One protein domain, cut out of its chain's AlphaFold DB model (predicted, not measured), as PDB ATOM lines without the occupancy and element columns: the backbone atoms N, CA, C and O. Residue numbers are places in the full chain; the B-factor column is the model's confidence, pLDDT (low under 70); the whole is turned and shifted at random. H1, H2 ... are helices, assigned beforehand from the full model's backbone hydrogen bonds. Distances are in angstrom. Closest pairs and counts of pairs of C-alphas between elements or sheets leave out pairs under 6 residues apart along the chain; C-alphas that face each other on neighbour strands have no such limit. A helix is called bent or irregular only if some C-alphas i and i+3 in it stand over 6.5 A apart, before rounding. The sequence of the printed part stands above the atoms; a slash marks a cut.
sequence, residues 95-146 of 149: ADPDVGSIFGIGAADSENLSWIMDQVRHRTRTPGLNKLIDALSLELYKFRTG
ATOM      1  N   ALA A  95      90.950 136.795  94.924       78.00
ATOM      2  CA  ALA A  95      90.714 137.013  96.352       78.00
ATOM      3  C   ALA A  95      89.687 136.026  96.940       78.00
ATOM      4  O   ALA A  95      89.835 135.593  98.085       78.00
ATOM      5  N   ASP A  96      88.670 135.660  96.152       84.69
ATOM      6  CA  ASP A  96      87.631 134.702  96.536       84.69
ATOM      7  C   ASP A  96      87.172 133.822  95.350       84.69
ATOM      8  O   ASP A  96      86.106 134.051  94.782       84.69
ATOM      9  N   PRO A  97      87.983 132.832  94.944       87.06
ATOM     10  CA  PRO A  97      87.657 131.975  93.812       87.06
ATOM     11  C   PRO A  97      86.615 130.905  94.164       87.06
ATOM     12  O   PRO A  97      86.764 130.173  95.149       87.06
ATOM     13  N   ASP A  98      85.627 130.710  93.284       88.62
ATOM     14  CA  ASP A  98      84.740 129.538  93.312       88.62
ATOM     15  C   ASP A  98      85.463 128.292  92.770       88.62
ATOM     16  O   ASP A  98      85.308 127.859  91.625       88.62
ATOM     17  N   VAL A  99      86.289 127.695  93.630       88.12
ATOM     18  CA  VAL A  99      87.098 126.507  93.321       88.12
ATOM     19  C   VAL A  99      86.258 125.297  92.895       88.12
ATOM     20  O   VAL A  99      86.739 124.463  92.125       88.12
ATOM     21  N   GLY A 100      85.005 125.206  93.356       84.50
ATOM     22  CA  GLY A 100      84.090 124.120  93.014       84.50
ATOM     23  C   GLY A 100      83.729 124.149  91.534       84.50
ATOM     24  O   GLY A 100      83.895 123.138  90.847       84.50
ATOM     25  N   SER A 101      83.324 125.318  91.036       86.50
ATOM     26  CA  SER A 101      83.002 125.529  89.620       86.50
ATOM     27  C   SER A 101      84.245 125.530  88.727       86.50
ATOM     28  O   SER A 101      84.232 124.926  87.655       86.50
ATOM     29  N   ILE A 102      85.348 126.148  89.169       86.00
ATOM     30  CA  ILE A 102      86.588 126.254  88.377       86.00
ATOM     31  C   ILE A 102      87.164 124.866  88.058       86.00
ATOM     32  O   ILE A 102      87.552 124.592  86.915       86.00
ATOM     33  N   PHE A 103      87.215 123.978  89.052       88.25
ATOM     34  CA  PHE A 103      87.828 122.655  88.909       88.25
ATOM     35  C   PHE A 103      86.826 121.519  88.701       88.25
ATOM     36  O   PHE A 103      87.249 120.420  88.347       88.25
ATOM     37  N   GLY A 104      85.525 121.748  88.901       86.25
ATOM     38  CA  GLY A 104      84.520 120.686  88.829       86.25
ATOM     39  C   GLY A 104      84.795 119.568  89.840       86.25
ATOM     40  O   GLY A 104      84.659 118.391  89.514       86.25
ATOM     41  N   ILE A 105      85.231 119.922  91.056       83.44
ATOM     42  CA  ILE A 105      85.827 118.995  92.042       83.44
ATOM     43  C   ILE A 105      84.895 117.804  92.350       83.44
ATOM     44  O   ILE A 105      85.352 116.666  92.458       83.44
ATOM     45  N   GLY A 106      83.579 118.039  92.404       77.50
ATOM     46  CA  GLY A 106      82.577 116.993  92.647       77.50
ATOM     47  C   GLY A 106      82.396 115.983  91.503       77.50
ATOM     48  O   GLY A 106      81.857 114.906  91.733       77.50
ATOM     49  N   ALA A 107      82.858 116.296  90.288       81.38
ATOM     50  CA  ALA A 107      82.808 115.414  89.119       81.38
ATOM     51  C   ALA A 107      84.189 114.850  88.732       81.38
ATOM     52  O   ALA A 107      84.259 113.820  88.067       81.38
ATOM     53  N   ALA A 108      85.284 115.466  89.190       84.88
ATOM     54  CA  ALA A 108      86.649 115.032  88.894       84.88
ATOM     55  C   ALA A 108      86.987 113.674  89.533       84.88
ATOM     56  O   ALA A 108      86.630 113.417  90.685       84.88
ATOM     57  N   ASP A 109      87.690 112.811  88.802       86.88
ATOM     58  CA  ASP A 109      88.183 111.533  89.317       86.88
ATOM     59  C   ASP A 109      89.264 111.708  90.406       86.88
ATOM     60  O   ASP A 109      89.837 112.783  90.607       86.88
ATOM     61  N   SER A 110      89.552 110.628  91.134       86.94
ATOM     62  CA  SER A 110      90.520 110.653  92.235       86.94
ATOM     63  C   SER A 110      91.953 110.953  91.790       86.94
ATOM     64  O   SER A 110      92.733 111.472  92.592       86.94
ATOM     65  N   GLU A 111      92.318 110.616  90.550       89.19
ATOM     66  CA  GLU A 111      93.660 110.858  90.009       89.19
ATOM     67  C   GLU A 111      93.878 112.358  89.805       89.19
ATOM     68  O   GLU A 111      94.834 112.919  90.339       89.19
ATOM     69  N   ASN A 112      92.940 113.023  89.133       89.81
ATOM     70  CA  ASN A 112      92.939 114.460  88.912       89.81
ATOM     71  C   ASN A 112      92.924 115.231  90.234       89.81
ATOM     72  O   ASN A 112      93.735 116.136  90.421       89.81
ATOM     73  N   LEU A 113      92.077 114.843  91.195       90.94
ATOM     74  CA  LEU A 113      92.054 115.478  92.519       90.94
ATOM     75  C   LEU A 113      93.395 115.346  93.258       90.94
ATOM     76  O   LEU A 113      93.892 116.320  93.829       90.94
ATOM     77  N   SER A 114      93.987 114.150  93.239       91.75
ATOM     78  CA  SER A 114      95.276 113.890  93.891       91.75
ATOM     79  C   SER A 114      96.408 114.656  93.216       91.75
ATOM     80  O   SER A 114      97.263 115.221  93.895       91.75
ATOM     81  N   TRP A 115      96.387 114.725  91.885       94.12
ATOM     82  CA  TRP A 115      97.372 115.460  91.110       94.12
ATOM     83  C   TRP A 115      97.289 116.970  91.371       94.12
ATOM     84  O   TRP A 115      98.313 117.589  91.647       94.12
ATOM     85  N   ILE A 116      96.088 117.564  91.384       93.06
ATOM     86  CA  ILE A 116      95.911 118.987  91.726       93.06
ATOM     87  C   ILE A 116      96.424 119.252  93.150       93.06
ATOM     88  O   ILE A 116      97.162 120.211  93.368       93.06
ATOM     89  N   MET A 117      96.083 118.391  94.116       93.06
ATOM     90  CA  MET A 117      96.551 118.513  95.502       93.06
ATOM     91  C   MET A 117      98.084 118.526  95.593       93.06
ATOM     92  O   MET A 117      98.648 119.347  96.317       93.06
ATOM     93  N   ASP A 118      98.759 117.644  94.856       93.69
ATOM     94  CA  ASP A 118     100.220 117.596  94.779       93.69
ATOM     95  C   ASP A 118     100.798 118.908  94.224       93.69
ATOM     96  O   ASP A 118     101.642 119.540  94.859       93.69
ATOM     97  N   GLN A 119     100.243 119.412  93.117       93.62
ATOM     98  CA  GLN A 119     100.684 120.677  92.515       93.62
ATOM     99  C   GLN A 119     100.495 121.888  93.439       93.62
ATOM    100  O   GLN A 119     101.320 122.803  93.436       93.62
ATOM    101  N   VAL A 120      99.424 121.920  94.236       92.31
ATOM    102  CA  VAL A 120      99.152 123.037  95.153       92.31
ATOM    103  C   VAL A 120     100.043 122.984  96.398       92.31
ATOM    104  O   VAL A 120     100.450 124.031  96.902       92.31
ATOM    105  N   ARG A 121     100.402 121.792  96.893       87.44
ATOM    106  CA  ARG A 121     101.235 121.631  98.102       87.44
ATOM    107  C   ARG A 121     102.620 122.261  97.987       87.44
ATOM    108  O   ARG A 121     103.169 122.675  99.004       87.44
ATOM    109  N   HIS A 122     103.162 122.341  96.777       85.06
ATOM    110  CA  HIS A 122     104.479 122.921  96.513       85.06
ATOM    111  C   HIS A 122     104.461 124.444  96.309       85.06
ATOM    112  O   HIS A 122     105.517 125.047  96.132       85.06
ATOM    113  N   ARG A 123     103.283 125.077  96.327       88.00
ATOM    114  CA  ARG A 123     103.116 126.508  96.052       88.00
ATOM    115  C   ARG A 123     103.005 127.326  97.338       88.00
ATOM    116  O   ARG A 123     102.564 126.835  98.379       88.00
ATOM    117  N   THR A 124     103.368 128.605  97.251       87.06
ATOM    118  CA  THR A 124     103.161 129.563  98.344       87.06
ATOM    119  C   THR A 124     101.673 129.672  98.660       87.06
ATOM    120  O   THR A 124     100.855 129.870  97.766       87.06
ATOM    121  N   ARG A 125     101.318 129.544  99.941       85.44
ATOM    122  CA  ARG A 125      99.926 129.555 100.400       85.44
ATOM    123  C   ARG A 125      99.273 130.917 100.164       85.44
ATOM    124  O   ARG A 125      99.768 131.931 100.645       85.44
ATOM    125  N   THR A 126      98.123 130.910  99.497       88.69
ATOM    126  CA  THR A 126      97.219 132.060  99.358       88.69
ATOM    127  C   THR A 126      95.822 131.689  99.870       88.69
ATOM    128  O   THR A 126      95.521 130.495  99.990       88.69
ATOM    129  N   PRO A 127      94.946 132.664 100.181       89.19
ATOM    130  CA  PRO A 127      93.569 132.381 100.589       89.19
ATOM    131  C   PRO A 127      92.814 131.491  99.590       89.19
ATOM    132  O   PRO A 127      92.177 130.523 100.005       89.19
ATOM    133  N   GLY A 128      92.957 131.747  98.284       89.38
ATOM    134  CA  GLY A 128      92.360 130.919  97.234       89.38
ATOM    135  C   GLY A 128      92.902 129.485  97.218       89.38
ATOM    136  O   GLY A 128      92.126 128.531  97.172       89.38
ATOM    137  N   LEU A 129      94.222 129.299  97.348       91.31
ATOM    138  CA  LEU A 129      94.815 127.957  97.399       91.31
ATOM    139  C   LEU A 129      94.436 127.181  98.668       91.31
ATOM    140  O   LEU A 129      94.296 125.961  98.610       91.31
ATOM    141  N   ASN A 130      94.232 127.859  99.801       91.62
ATOM    142  CA  ASN A 130      93.711 127.214 101.008       91.62
ATOM    143  C   ASN A 130      92.290 126.681 100.782       91.62
ATOM    144  O   ASN A 130      92.045 125.509 101.056       91.62
ATOM    145  N   LYS A 131      91.400 127.485 100.180       91.56
ATOM    146  CA  LYS A 131      90.048 127.032  99.808       91.56
ATOM    147  C   LYS A 131      90.081 125.833  98.864       91.56
ATOM    148  O   LYS A 131      89.325 124.879  99.046       91.56
ATOM    149  N   LEU A 132      90.980 125.857  97.880       93.12
ATOM    150  CA  LEU A 132      91.170 124.739  96.959       93.12
ATOM    151  C   LEU A 132      91.609 123.469  97.703       93.12
ATOM    152  O   LEU A 132      91.032 122.408  97.485       93.12
ATOM    153  N   ILE A 133      92.580 123.565  98.613       92.88
ATOM    154  CA  ILE A 133      93.042 122.421  99.413       92.88
ATOM    155  C   ILE A 133      91.918 121.844 100.273       92.88
ATOM    156  O   ILE A 133      91.786 120.620 100.342       92.88
ATOM    157  N   ASP A 134      91.110 122.689 100.908       92.31
ATOM    158  CA  ASP A 134      90.005 122.236 101.754       92.31
ATOM    159  C   ASP A 134      88.954 121.485 100.923       92.31
ATOM    160  O   ASP A 134      88.549 120.373 101.280       92.31
ATOM    161  N   ALA A 135      88.588 122.031  99.759       92.06
ATOM    162  CA  ALA A 135      87.648 121.398  98.837       92.06
ATOM    163  C   ALA A 135      88.176 120.058  98.288       92.06
ATOM    164  O   ALA A 135      87.456 119.055  98.291       92.06
ATOM    165  N   LEU A 136      89.448 120.005  97.873       92.50
ATOM    166  CA  LEU A 136      90.093 118.774  97.401       92.50
ATOM    167  C   LEU A 136      90.173 117.715  98.508       92.50
ATOM    168  O   LEU A 136      89.914 116.538  98.260       92.50
ATOM    169  N   SER A 137      90.522 118.117  99.733       92.12
ATOM    170  CA  SER A 137      90.634 117.203 100.876       92.12
ATOM    171  C   SER A 137      89.287 116.573 101.222       92.12
ATOM    172  O   SER A 137      89.221 115.370 101.483       92.12
ATOM    173  N   LEU A 138      88.212 117.365 101.177       90.94
ATOM    174  CA  LEU A 138      86.853 116.884 101.403       90.94
ATOM    175  C   LEU A 138      86.438 115.846 100.353       90.94
ATOM    176  O   LEU A 138      85.922 114.786 100.708       90.94
ATOM    177  N   GLU A 139      86.677 116.117  99.069       90.25
ATOM    178  CA  GLU A 139      86.305 115.192  97.990       90.25
ATOM    179  C   GLU A 139      87.157 113.916  97.977       90.25
ATOM    180  O   GLU A 139      86.623 112.813  97.836       90.25
ATOM    181  N   LEU A 140      88.464 114.014  98.239       89.81
ATOM    182  CA  LEU A 140      89.324 112.837  98.415       89.81
ATOM    183  C   LEU A 140      88.891 111.983  99.617       89.81
ATOM    184  O   LEU A 140      88.930 110.751  99.559       89.81
ATOM    185  N   TYR A 141      88.426 112.613 100.698       90.19
ATOM    186  CA  TYR A 141      87.855 111.899 101.838       90.19
ATOM    187  C   TYR A 141      86.555 111.164 101.473       90.19
ATOM    188  O   TYR A 141      86.373 110.007 101.869       90.19
ATOM    189  N   LYS A 142      85.664 111.779 100.681       89.38
ATOM    190  CA  LYS A 142      84.439 111.119 100.185       89.38
ATOM    191  C   LYS A 142      84.761 109.902  99.321       89.38
ATOM    192  O   LYS A 142      84.150 108.854  99.527       89.38
ATOM    193  N   PHE A 143      85.755 110.004  98.434       86.25
ATOM    194  CA  PHE A 143      86.258 108.861  97.666       86.25
ATOM    195  C   PHE A 143      86.749 107.734  98.577       86.25
ATOM    196  O   PHE A 143      86.322 106.592  98.431       86.25
ATOM    197  N   ARG A 144      87.597 108.051  99.564       85.25
ATOM    198  CA  ARG A 144      88.163 107.049 100.483       85.25
ATOM    199  C   ARG A 144      87.105 106.338 101.328       85.25
ATOM    200  O   ARG A 144      87.299 105.191 101.712       85.25
ATOM    201  N   THR A 145      86.014 107.026 101.649       88.75
ATOM    202  CA  THR A 145      84.946 106.502 102.513       88.75
ATOM    203  C   THR A 145      83.765 105.910 101.747       88.75
ATOM    204  O   THR A 145      82.802 105.486 102.380       88.75
ATOM    205  N   GLY A 146      83.815 105.876 100.408       79.38
ATOM    206  CA  GLY A 146      82.721 105.372  99.572       79.38
ATOM    207  C   GLY A 146      81.443 106.214  99.653       79.38
ATOM    208  O   GLY A 146      80.364 105.727  99.339       79.38
TER     209      GLY A 146
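Overview. This is residues 95 to 146 of the 149 residues of an uncharacterized protein of Hyphomicrobiales bacterium (UniProt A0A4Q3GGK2). One long helix, H3, runs the length of the domain, and the shorter H2 folds alongside it to make a helical hairpin whose two helices are slightly splayed. The single short turn of helix H1 packs on residues 128 to 135 of H3, apart from H2, and the three helix centres make a triangle. The printed part has 52 residues with three named helices, in the order H1, H2, H3, and no named strand; the class is all helix. The whole is compact, with a radius of gyration of the C-alphas of 10.6 A, and the C-alphas span 32 by 22 by 15 A along their three main axes.

Along the chain. The longest helix is H3, residues 127 to 144, 18 residues, 25.9 A from first to last C-alpha. It begins with C-alpha 127 of Pro at (93.569, 132.381, 100.589) and ends with C-alpha 144 of Arg at (88.163, 107.049, 100.483). H2 comes before it along the chain, residues 110 to 121, and measures 16.4 A from C-alpha 110 at (90.520, 110.653, 92.235) to C-alpha 121. H1, residues 99 to 103, is the shortest, with 5.9 A from first to last C-alpha; C-alpha 99 stands at (87.098, 126.507, 93.321). No helix is bent or irregular.

Arrangement. H3 touches both other helices. H2 and H3 form a helical hairpin. They touch with 11 pairs of C-alphas within 8 A, and their closest C-alphas, those of Leu 113 and Leu 136, are 6.2 A apart. Their lines stand at a shallow tilt of 32 degrees, only just short of steep, and they run opposite ways. Their centres are 9.6 A apart. H1 touches H3 with 5 pairs of C-alphas within 8 A, and in H3 residues 128 to 135 alone take part. The closest C-alphas of the two are those of Val 99 and Leu 132, 5.7 A apart, and the centres are 11.0 A apart. H1 and H2 are apart. In H1, H2 and H3 every pair of O i and N i+4 is within hydrogen-bond range.

Size, cuts and confidence. The two C-alphas farthest apart in the domain are those of Ala 95 and Gly 146, the first and last printed residues, 32.8 A apart. The printed part has no cut. The link from H2 to H3, with 5 residues between them, is tight, and the link from H1 to H2, with 6 residues between them, is short; no link is long. The mean pLDDT of the printed part is 88.5, and no printed residue is under 70.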